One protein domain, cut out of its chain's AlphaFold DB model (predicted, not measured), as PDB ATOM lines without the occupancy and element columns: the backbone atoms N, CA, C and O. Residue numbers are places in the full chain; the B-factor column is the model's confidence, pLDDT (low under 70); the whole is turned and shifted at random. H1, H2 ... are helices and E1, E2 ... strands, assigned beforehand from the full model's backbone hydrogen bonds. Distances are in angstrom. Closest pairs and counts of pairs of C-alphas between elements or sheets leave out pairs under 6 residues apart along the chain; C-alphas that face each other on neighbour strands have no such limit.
ATOM      1  N   VAL A  41     -43.364  21.627  15.969       94.19
ATOM      2  CA  VAL A  41     -42.862  20.297  16.342       94.19
ATOM      3  C   VAL A  41     -42.329  20.400  17.764       94.19
ATOM      4  O   VAL A  41     -41.674  21.386  18.097       94.19
ATOM      5  N   THR A  42     -42.570  19.397  18.601       93.81
ATOM      6  CA  THR A  42     -42.057  19.366  19.979       93.81
ATOM      7  C   THR A  42     -41.133  18.180  20.205       93.81
ATOM      8  O   THR A  42     -41.197  17.182  19.489       93.81
ATOM      9  N   SER A  43     -40.280  18.251  21.226       88.50
ATOM     10  CA  SER A  43     -39.527  17.077  21.675       88.50
ATOM     11  C   SER A  43     -40.455  16.025  22.279       88.50
ATOM     12  O   SER A  43     -40.125  14.854  22.258       88.50
ATOM     13  N   GLY A  44     -41.614  16.424  22.808       85.00
ATOM     14  CA  GLY A  44     -42.427  15.583  23.682       85.00
ATOM     15  C   GLY A  44     -41.873  15.533  25.110       85.00
ATOM     16  O   GLY A  44     -40.821  16.102  25.417       85.00
ATOM     17  N   LEU A  45     -42.620  14.869  25.994       78.25
ATOM     18  CA  LEU A  45     -42.233  14.639  27.386       78.25
ATOM     19  C   LEU A  45     -41.299  13.424  27.505       78.25
ATOM     20  O   LEU A  45     -41.376  12.489  26.710       78.25
ATOM     21  N   HIS A  46     -40.459  13.424  28.545       77.50
ATOM     22  CA  HIS A  46     -39.607  12.291  28.942       77.50
ATOM     23  C   HIS A  46     -38.591  11.820  27.889       77.50
ATOM     24  O   HIS A  46     -38.257  10.637  27.819       77.50
ATOM     25  N   VAL A  47     -38.057  12.745  27.090       79.12
ATOM     26  CA  VAL A  47     -36.967  12.443  26.157       79.12
ATOM     27  C   VAL A  47     -35.662  12.275  26.928       79.12
ATOM     28  O   VAL A  47     -35.080  13.253  27.388       79.12
ATOM     29  N   ALA A  48     -35.198  11.035  27.070       78.88
ATOM     30  CA  ALA A  48     -33.977  10.708  27.805       78.88
ATOM     31  C   ALA A  48     -32.762  10.490  26.886       78.88
ATOM     32  O   ALA A  48     -31.629  10.451  27.364       78.88
ATOM     33  N   SER A  49     -32.967  10.343  25.570       86.31
ATOM     34  CA  SER A  49     -31.883  10.104  24.612       86.31
ATOM     35  C   SER A  49     -32.060  10.839  23.280       86.31
ATOM     36  O   SER A  49     -33.167  11.176  22.854       86.31
ATOM     37  N   LEU A  50     -30.943  11.041  22.571       85.31
ATOM     38  CA  LEU A  50     -30.943  11.615  21.219       85.31
ATOM     39  C   LEU A  50     -31.661  10.731  20.190       85.31
ATOM     40  O   LEU A  50     -32.112  11.234  19.161       85.31
ATOM     41  N   GLU A  51     -31.744   9.425  20.442       89.50
ATOM     42  CA  GLU A  51     -32.464   8.482  19.589       89.50
ATOM     43  C   GLU A  51     -33.978   8.628  19.767       89.50
ATOM     44  O   GLU A  51     -34.693   8.758  18.777       89.50
ATOM     45  N   GLN A  52     -34.455   8.726  21.012       89.44
ATOM     46  CA  GLN A  52     -35.865   9.010  21.307       89.44
ATOM     47  C   GLN A  52     -36.296  10.350  20.709       89.44
ATOM     48  O   GLN A  52     -37.315  10.410  20.020       89.44
ATOM     49  N   LEU A  53     -35.463  11.388  20.872       88.94
ATOM     50  CA  LEU A  53     -35.689  12.689  20.243       88.94
ATOM     51  C   LEU A  53     -35.820  12.551  18.724       88.94
ATOM     52  O   LEU A  53     -36.733  13.108  18.120       88.94
ATOM     53  N   GLN A  54     -34.909  11.801  18.095       92.75
ATOM     54  CA  GLN A  54     -34.938  11.584  16.652       92.75
ATOM     55  C   GLN A  54     -36.243  10.922  16.217       92.75
ATOM     56  O   GLN A  54     -36.842  11.372  15.244       92.75
ATOM     57  N   VAL A  55     -36.672   9.869  16.917       93.50
ATOM     58  CA  VAL A  55     -37.908   9.143  16.609       93.50
ATOM     59  C   VAL A  55     -39.114  10.074  16.712       93.50
ATOM     60  O   VAL A  55     -39.863  10.188  15.745       93.50
ATOM     61  N   GLN A  56     -39.266  10.798  17.821       93.00
ATOM     62  CA  GLN A  56     -40.416  11.679  18.053       93.00
ATOM     63  C   GLN A  56     -40.475  12.853  17.072       93.00
ATOM     64  O   GLN A  56     -41.544  13.166  16.545       93.00
ATOM     65  N   VAL A  57     -39.335  13.488  16.791       94.62
ATOM     66  CA  VAL A  57     -39.262  14.583  15.814       94.62
ATOM     67  C   VAL A  57     -39.559  14.054  14.414       94.62
ATOM     68  O   VAL A  57     -40.333  14.661  13.683       94.62
ATOM     69  N   SER A  58     -38.993  12.903  14.043       96.19
ATOM     70  CA  SER A  58     -39.195  12.317  12.713       96.19
ATOM     71  C   SER A  58     -40.648  11.899  12.490       96.19
ATOM     72  O   SER A  58     -41.184  12.143  11.417       96.19
ATOM     73  N   GLN A  59     -41.309  11.322  13.498       96.31
ATOM     74  CA  GLN A  59     -42.735  10.984  13.439       96.31
ATOM     75  C   GLN A  59     -43.601  12.223  13.201       96.31
ATOM     76  O   GLN A  59     -44.433  12.215  12.297       96.31
ATOM     77  N   GLN A  60     -43.372  13.294  13.967       97.38
ATOM     78  CA  GLN A  60     -44.107  14.547  13.794       97.38
ATOM     79  C   GLN A  60     -43.854  15.149  12.414       97.38
ATOM     80  O   GLN A  60     -44.812  15.407  11.692       97.38
ATOM     81  N   VAL A  61     -42.592  15.299  12.002       96.62
ATOM     82  CA  VAL A  61     -42.246  15.900  10.705       96.62
ATOM     83  C   VAL A  61     -42.827  15.097   9.540       96.62
ATOM     84  O   VAL A  61     -43.412  15.684   8.640       96.62
ATOM     85  N   ASN A  62     -42.755  13.764   9.577       96.81
ATOM     86  CA  ASN A  62     -43.308  12.915   8.516       96.81
ATOM     87  C   ASN A  62     -44.844  12.955   8.441       96.81
ATOM     88  O   ASN A  62     -45.404  12.600   7.409       96.81
ATOM     89  N   SER A  63     -45.524  13.360   9.518       97.06
ATOM     90  CA  SER A  63     -46.986  13.519   9.538       97.06
ATOM     91  C   SER A  63     -47.471  14.863   8.977       97.06
ATOM     92  O   SER A  63     -48.669  15.044   8.772       97.06
ATOM     93  N   LEU A  64     -46.554  15.803   8.725       95.88
ATOM     94  CA  LEU A  64     -46.858  17.117   8.163       95.88
ATOM     95  C   LEU A  64     -47.116  17.051   6.651       95.88
ATOM     96  O   LEU A  64     -46.607  16.161   5.966       95.88
ATOM     97  N   SER A  65     -47.829  18.046   6.112       97.06
ATOM     98  CA  SER A  65     -47.943  18.232   4.658       97.06
ATOM     99  C   SER A  65     -46.588  18.553   4.018       97.06
ATOM    100  O   SER A  65     -45.680  19.043   4.684       97.06
ATOM    101  N   GLU A  66     -46.452  18.365   2.703       95.94
ATOM    102  CA  GLU A  66     -45.206  18.678   1.979       95.94
ATOM    103  C   GLU A  66     -44.747  20.127   2.210       95.94
ATOM    104  O   GLU A  66     -43.613  20.364   2.616       95.94
ATOM    105  N   SER A  67     -45.659  21.095   2.083       94.56
ATOM    106  CA  SER A  67     -45.371  22.515   2.338       94.56
ATOM    107  C   SER A  67     -44.912  22.800   3.775       94.56
ATOM    108  O   SER A  67     -44.074  23.668   4.020       94.56
ATOM    109  N   GLN A  68     -45.445  22.062   4.746       94.06
ATOM    110  CA  GLN A  68     -45.074  22.161   6.153       94.06
ATOM    111  C   GLN A  68     -43.702  21.527   6.421       94.06
ATOM    112  O   GLN A  68     -42.896  22.083   7.171       94.06
ATOM    113  N   GLN A  69     -43.405  20.397   5.777       95.94
ATOM    114  CA  GLN A  69     -42.086  19.770   5.825       95.94
ATOM    115  C   GLN A  69     -41.024  20.672   5.197       95.94
ATOM    116  O   GLN A  69     -39.957  20.845   5.782       95.94
ATOM    117  N   GLU A  70     -41.313  21.301   4.058       94.75
ATOM    118  CA  GLU A  70     -40.431  22.291   3.432       94.75
ATOM    119  C   GLU A  70     -40.152  23.472   4.369       94.75
ATOM    120  O   GLU A  70     -38.997  23.872   4.542       94.75
ATOM    121  N   ALA A  71     -41.186  23.991   5.041       91.12
ATOM    122  CA  ALA A  71     -41.029  25.064   6.017       91.12
ATOM    123  C   ALA A  71     -40.085  24.660   7.163       91.12
ATOM    124  O   ALA A  71     -39.178  25.425   7.496       91.12
ATOM    125  N   PHE A  72     -40.228  23.449   7.709       94.50
ATOM    126  CA  PHE A  72     -39.312  22.905   8.717       94.50
ATOM    127  C   PHE A  72     -37.891  22.709   8.171       94.50
ATOM    128  O   PHE A  72     -36.915  23.113   8.798       94.50
ATOM    129  N   LEU A  73     -37.762  22.128   6.977       94.62
ATOM    130  CA  LEU A  73     -36.484  21.828   6.327       94.62
ATOM    131  C   LEU A  73     -35.695  23.072   5.901       94.62
ATOM    132  O   LEU A  73     -34.493  22.966   5.653       94.62
ATOM    133  N   SER A  74     -36.366  24.222   5.817       91.94
ATOM    134  CA  SER A  74     -35.766  25.533   5.545       91.94
ATOM    135  C   SER A  74     -35.215  26.243   6.792       91.94
ATOM    136  O   SER A  74     -34.734  27.376   6.693       91.94
ATOM    137  N   LEU A  75     -35.328  25.637   7.979       89.75
ATOM    138  CA  LEU A  75     -34.645  26.103   9.186       89.75
ATOM    139  C   LEU A  75     -33.157  25.735   9.147       89.75
ATOM    140  O   LEU A  75     -32.741  24.816   8.435       89.75
ATOM    141  N   HIS A  76     -32.347  26.465   9.914       88.81
ATOM    142  CA  HIS A  76     -30.903  26.263   9.922       88.81
ATOM    143  C   HIS A  76     -30.529  24.911  10.546       88.81
ATOM    144  O   HIS A  76     -31.202  24.427  11.454       88.81
ATOM    145  N   ASN A  77     -29.451  24.288  10.075       90.25
ATOM    146  CA  ASN A  77     -28.922  23.064  10.667       90.25
ATOM    147  C   ASN A  77     -27.399  23.104  10.672       90.25
ATOM    148  O   ASN A  77     -26.781  23.072   9.610       90.25
ATOM    149  N   ILE A  78     -26.822  23.101  11.868       88.81
ATOM    150  CA  ILE A  78     -25.368  23.156  12.070       88.81
ATOM    151  C   ILE A  78     -24.735  21.761  12.107       88.81
ATOM    152  O   ILE A  78     -23.515  21.618  12.083       88.81
ATOM    153  N   TYR A  79     -25.557  20.711  12.184       87.19
ATOM    154  CA  TYR A  79     -25.084  19.340  12.320       87.19
ATOM    155  C   TYR A  79     -24.989  18.650  10.957       87.19
ATOM    156  O   TYR A  79     -25.960  18.682  10.191       87.19
ATOM    157  N   PRO A  80     -23.882  17.941  10.666       91.44
ATOM    158  CA  PRO A  80     -23.799  17.095   9.483       91.44
ATOM    159  C   PRO A  80     -24.822  15.956   9.568       91.44
ATOM    160  O   PRO A  80     -25.170  15.481  10.653       91.44
ATOM    161  N   TYR A  81     -25.307  15.498   8.415       94.12
ATOM    162  CA  TYR A  81     -26.317  14.444   8.345       94.12
ATOM    163  C   TYR A  81     -26.150  13.574   7.100       94.12
ATOM    164  O   TYR A  81     -25.778  14.051   6.032       94.12
ATOM    165  N   THR A  82     -26.478  12.290   7.244       93.56
ATOM    166  CA  THR A  82     -26.476  11.290   6.160       93.56
ATOM    167  C   THR A  82     -27.854  10.667   5.923       93.56
ATOM    168  O   THR A  82     -28.030   9.884   4.996       93.56
ATOM    169  N   SER A  83     -28.852  11.014   6.743       96.00
ATOM    170  CA  SER A  83     -30.232  10.534   6.635       96.00
ATOM    171  C   SER A  83     -31.228  11.639   6.985       96.00
ATOM    172  O   SER A  83     -30.888  12.584   7.705       96.00
ATOM    173  N   SER A  84     -32.475  11.513   6.518       95.56
ATOM    174  CA  SER A  84     -33.548  12.463   6.848       95.56
ATOM    175  C   SER A  84     -33.789  12.548   8.354       95.56
ATOM    176  O   SER A  84     -33.893  13.644   8.892       95.56
ATOM    177  N   ALA A  85     -33.766  11.417   9.064       94.50
ATOM    178  CA  ALA A  85     -33.938  11.388  10.516       94.50
ATOM    179  C   ALA A  85     -32.815  12.149  11.253       94.50
ATOM    180  O   ALA A  85     -33.084  12.955  12.147       94.50
ATOM    181  N   ALA A  86     -31.556  11.961  10.833       93.38
ATOM    182  CA  ALA A  86     -30.427  12.707  11.386       93.38
ATOM    183  C   ALA A  86     -30.531  14.210  11.076       93.38
ATOM    184  O   ALA A  86     -30.241  15.031  11.949       93.38
ATOM    185  N   ARG A  87     -31.001  14.567   9.871       96.56
ATOM    186  CA  ARG A  87     -31.269  15.954   9.467       96.56
ATOM    187  C   ARG A  87     -32.353  16.591  10.333       96.56
ATOM    188  O   ARG A  87     -32.142  17.687  10.839       96.56
ATOM    189  N   TYR A  88     -33.480  15.909  10.548       96.94
ATOM    190  CA  TYR A  88     -34.583  16.429  11.359       96.94
ATOM    191  C   TYR A  88     -34.162  16.664  12.806       96.94
ATOM    192  O   TYR A  88     -34.429  17.729  13.360       96.94
ATOM    193  N   ARG A  89     -33.422  15.718  13.399       94.50
ATOM    194  CA  ARG A  89     -32.835  15.902  14.732       94.50
ATOM    195  C   ARG A  89     -31.865  17.087  14.760       94.50
ATOM    196  O   ARG A  89     -31.880  17.845  15.724       94.50
ATOM    197  N   GLY A  90     -31.015  17.239  13.745       91.06
ATOM    198  CA  GLY A  90     -30.064  18.349  13.642       91.06
ATOM    199  C   GLY A  90     -30.756  19.712  13.606       91.06
ATOM    200  O   GLY A  90     -30.455  20.572  14.436       91.06
ATOM    201  N   ILE A  91     -31.751  19.870  12.726       93.00
ATOM    202  CA  ILE A  91     -32.597  21.072  12.649       93.00
ATOM    203  C   ILE A  91     -33.244  21.349  14.003       93.00
ATOM    204  O   ILE A  91     -33.144  22.461  14.519       93.00
ATOM    205  N   PHE A  92     -33.860  20.332  14.610       93.44
ATOM    206  CA  PHE A  92     -34.532  20.494  15.891       93.44
ATOM    207  C   PHE A  92     -33.565  21.001  16.967       93.44
ATOM    208  O   PHE A  92     -33.827  22.009  17.613       93.44
ATOM    209  N   ARG A  93     -32.403  20.356  17.111       91.50
ATOM    210  CA  ARG A  93     -31.383  20.740  18.100       91.50
ATOM    211  C   ARG A  93     -30.811  22.135  17.877       91.50
ATOM    212  O   ARG A  93     -30.398  22.754  18.842       91.50
ATOM    213  N   THR A  94     -30.756  22.588  16.628       86.00
ATOM    214  CA  THR A  94     -30.217  23.907  16.276       86.00
ATOM    215  C   THR A  94     -31.175  25.035  16.668       86.00
ATOM    216  O   THR A  94     -30.728  26.116  17.030       86.00
ATOM    217  N   ASN A  95     -32.488  24.798  16.586       90.44
ATOM    218  CA  ASN A  95     -33.486  25.871  16.610       90.44
ATOM    219  C   ASN A  95     -34.457  25.807  17.797       90.44
ATOM    220  O   ASN A  95     -35.149  26.790  18.045       90.44
ATOM    221  N   ALA A  96     -34.586  24.664  18.476       89.62
ATOM    222  CA  ALA A  96     -35.637  24.470  19.469       89.62
ATOM    223  C   ALA A  96     -35.546  25.488  20.616       89.62
ATOM    224  O   ALA A  96     -34.487  25.703  21.204       89.62
ATOM    225  N   LEU A  97     -36.695  26.068  20.952       87.38
ATOM    226  CA  LEU A  97     -36.880  26.978  22.072       87.38
ATOM    227  C   LEU A  97     -37.580  26.244  23.222       87.38
ATOM    228  O   LEU A  97     -38.443  25.400  22.964       87.38
ATOM    229  N   PRO A  98     -37.237  26.538  24.484       85.81
ATOM    230  CA  PRO A  98     -37.887  25.913  25.629       85.81
ATOM    231  C   PRO A  98     -39.372  26.303  25.733       85.81
ATOM    232  O   PRO A  98     -39.760  27.444  25.479       85.81
ATOM    233  N   THR A  99     -40.206  25.337  26.107       84.19
ATOM    234  CA  THR A  99     -41.666  25.435  26.206       84.19
ATOM    235  C   THR A  99     -42.210  24.490  27.293       84.19
ATOM    236  O   THR A  99     -41.506  23.607  27.796       84.19
ATOM    237  N   GLY A 100     -43.472  24.690  27.668       80.06
ATOM    238  CA  GLY A 100     -44.196  23.947  28.694       80.06
ATOM    239  C   GLY A 100     -44.068  24.560  30.095       80.06
ATOM    240  O   GLY A 100     -43.211  25.422  30.306       80.06
ATOM    241  N   PRO A 101     -44.853  24.063  31.072       72.69
ATOM    242  CA  PRO A 101     -44.982  24.680  32.400       72.69
ATOM    243  C   PRO A 101     -43.678  24.819  33.190       72.69
ATOM    244  O   PRO A 101     -43.558  25.701  34.033       72.69
ATOM    245  N   SER A 102     -42.688  23.967  32.907       76.69
ATOM    246  CA  SER A 102     -41.347  24.051  33.510       76.69
ATOM    247  C   SER A 102     -40.240  24.202  32.466       76.69
ATOM    248  O   SER A 102     -39.099  23.832  32.728       76.69
ATOM    249  N   LEU A 103     -40.570  24.686  31.260       77.69
ATOM    250  CA  LEU A 103     -39.610  24.900  30.164       77.69
ATOM    251  C   LEU A 103     -38.809  23.640  29.775       77.69
ATOM    252  O   LEU A 103     -37.724  23.711  29.202       77.69
ATOM    253  N   GLN A 104     -39.365  22.470  30.090       78.81
ATOM    254  CA  GLN A 104     -38.733  21.155  29.972       78.81
ATOM    255  C   GLN A 104     -38.911  20.506  28.593       78.81
ATOM    256  O   GLN A 104     -38.395  19.417  28.348       78.81
ATOM    257  N   ILE A 105     -39.708  21.120  27.719       84.50
ATOM    258  CA  ILE A 105     -39.990  20.628  26.373       84.50
ATOM    259  C   ILE A 105     -39.286  21.562  25.392       84.50
ATOM    260  O   ILE A 105     -39.335  22.776  25.545       84.50
ATOM    261  N   GLY A 106     -38.638  21.009  24.370       89.06
ATOM    262  CA  GLY A 106     -38.172  21.795  23.230       89.06
ATOM    263  C   GLY A 106     -39.295  21.956  22.209       89.06
ATOM    264  O   GLY A 106     -39.996  20.990  21.907       89.06
ATOM    265  N   GLY A 107     -39.456  23.149  21.651       91.38
ATOM    266  CA  GLY A 107     -40.437  23.452  20.614       91.38
ATOM    267  C   GLY A 107     -39.790  24.141  19.420       91.38
ATOM    268  O   GLY A 107     -38.941  25.012  19.577       91.38
ATOM    269  N   ILE A 108     -40.203  23.757  18.217       93.44
ATOM    270  CA  ILE A 108     -39.874  24.460  16.980       93.44
ATOM    271  C   ILE A 108     -40.998  25.425  16.653       93.44
ATOM    272  O   ILE A 108     -42.164  25.047  16.648       93.44
ATOM    273  N   PHE A 109     -40.622  26.656  16.347       91.38
ATOM    274  CA  PHE A 109     -41.505  27.772  16.048       91.38
ATOM    275  C   PHE A 109     -41.021  28.370  14.725       91.38
ATOM    276  O   PHE A 109     -39.899  28.862  14.635       91.38
TER     277      PHE A 109
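This is residues 41 to 109 of the 216 residues of the protein "SET domain-containing protein" of Stagonospora sp. SRC1lsM3a (UniProt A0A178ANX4). A small strand hairpin, E1 and E2, lies at one end of a cluster of three helices; H1 and H3 cross nearly at right angles to make the core, and H2 lies at the end away from the hairpin. The first residues, 41 to 42, pair with E2 in a short antiparallel run. You are looking at 69 residues with three named helices and two named strands, in the order H1, H2, H3, E1, E2, mostly helix by class; the sheet, E1 - E2, is antiparallel. The whole is compact, with a radius of gyration of the C-alphas of 11.3 A, and rounded, spanning 31 by 22 by 21 A.

Start with the sheet: E1 is residues 97 to 99, 6.5 A long, and E2 is residues 105 to 108, 10.1 A long, ending with C-alpha 108 at (-39.874, 24.460, 16.980). Then find C-alpha 50 at (-30.943, 11.615, 21.219); from there H1 runs through residues 50 to 63, 19.9 A, to C-alpha 63 at (-46.986, 13.519, 9.538). H2 is residues 66 to 73, 10.2 A, and H3 is residues 84 to 95, 16.6 A.

Look first at the hairpin E1 and E2, antiparallel with 129 degrees between their directions: N 97 and O 107 are 2.8 A apart and N 105 and O 99 are 3.1 A apart, both within hydrogen-bond range. Between H3 and E2, 2 pairs of C-alphas are within 8 A; the closest C-alphas, those of Asn 95 and Ile 108, are 6.6 A apart. H3 and H1 touch, with the C-alphas of Arg 89 and Gln 54 closest at 5.2 A, and stand about perpendicular at 78 degrees. H1 and H2 form a helical hairpin; they only just touch, with 3 pairs of C-alphas within 8 A, made by residues 61 to 62 of H1 alone. Their closest C-alphas, Val 61 and Gln 69, are 6.2 A apart, and they run opposite ways at a shallow tilt of 30 degrees. H2 and H3 also only just touch, with 3 pairs, made by residues 88 to 91 of H3 alone; the closest C-alphas, Leu 73 and Ile 91, are 7.5 A apart, and the two run the same way at a steep tilt of 58 degrees. The helix packing is mostly crossed, but only just: 1 of the 3 touching pairs is at a shallow tilt. H1 is apart from E1 and E2. In H1, H2 and H3 every O i to N i+4 pair is within hydrogen-bond range.

The two C-alphas farthest apart, those of Thr 82 and Pro 101, are 34.8 A apart. The printed part has no cut and no long link. The mean pLDDT of the printed part is 90.3, and no printed residue is under 70.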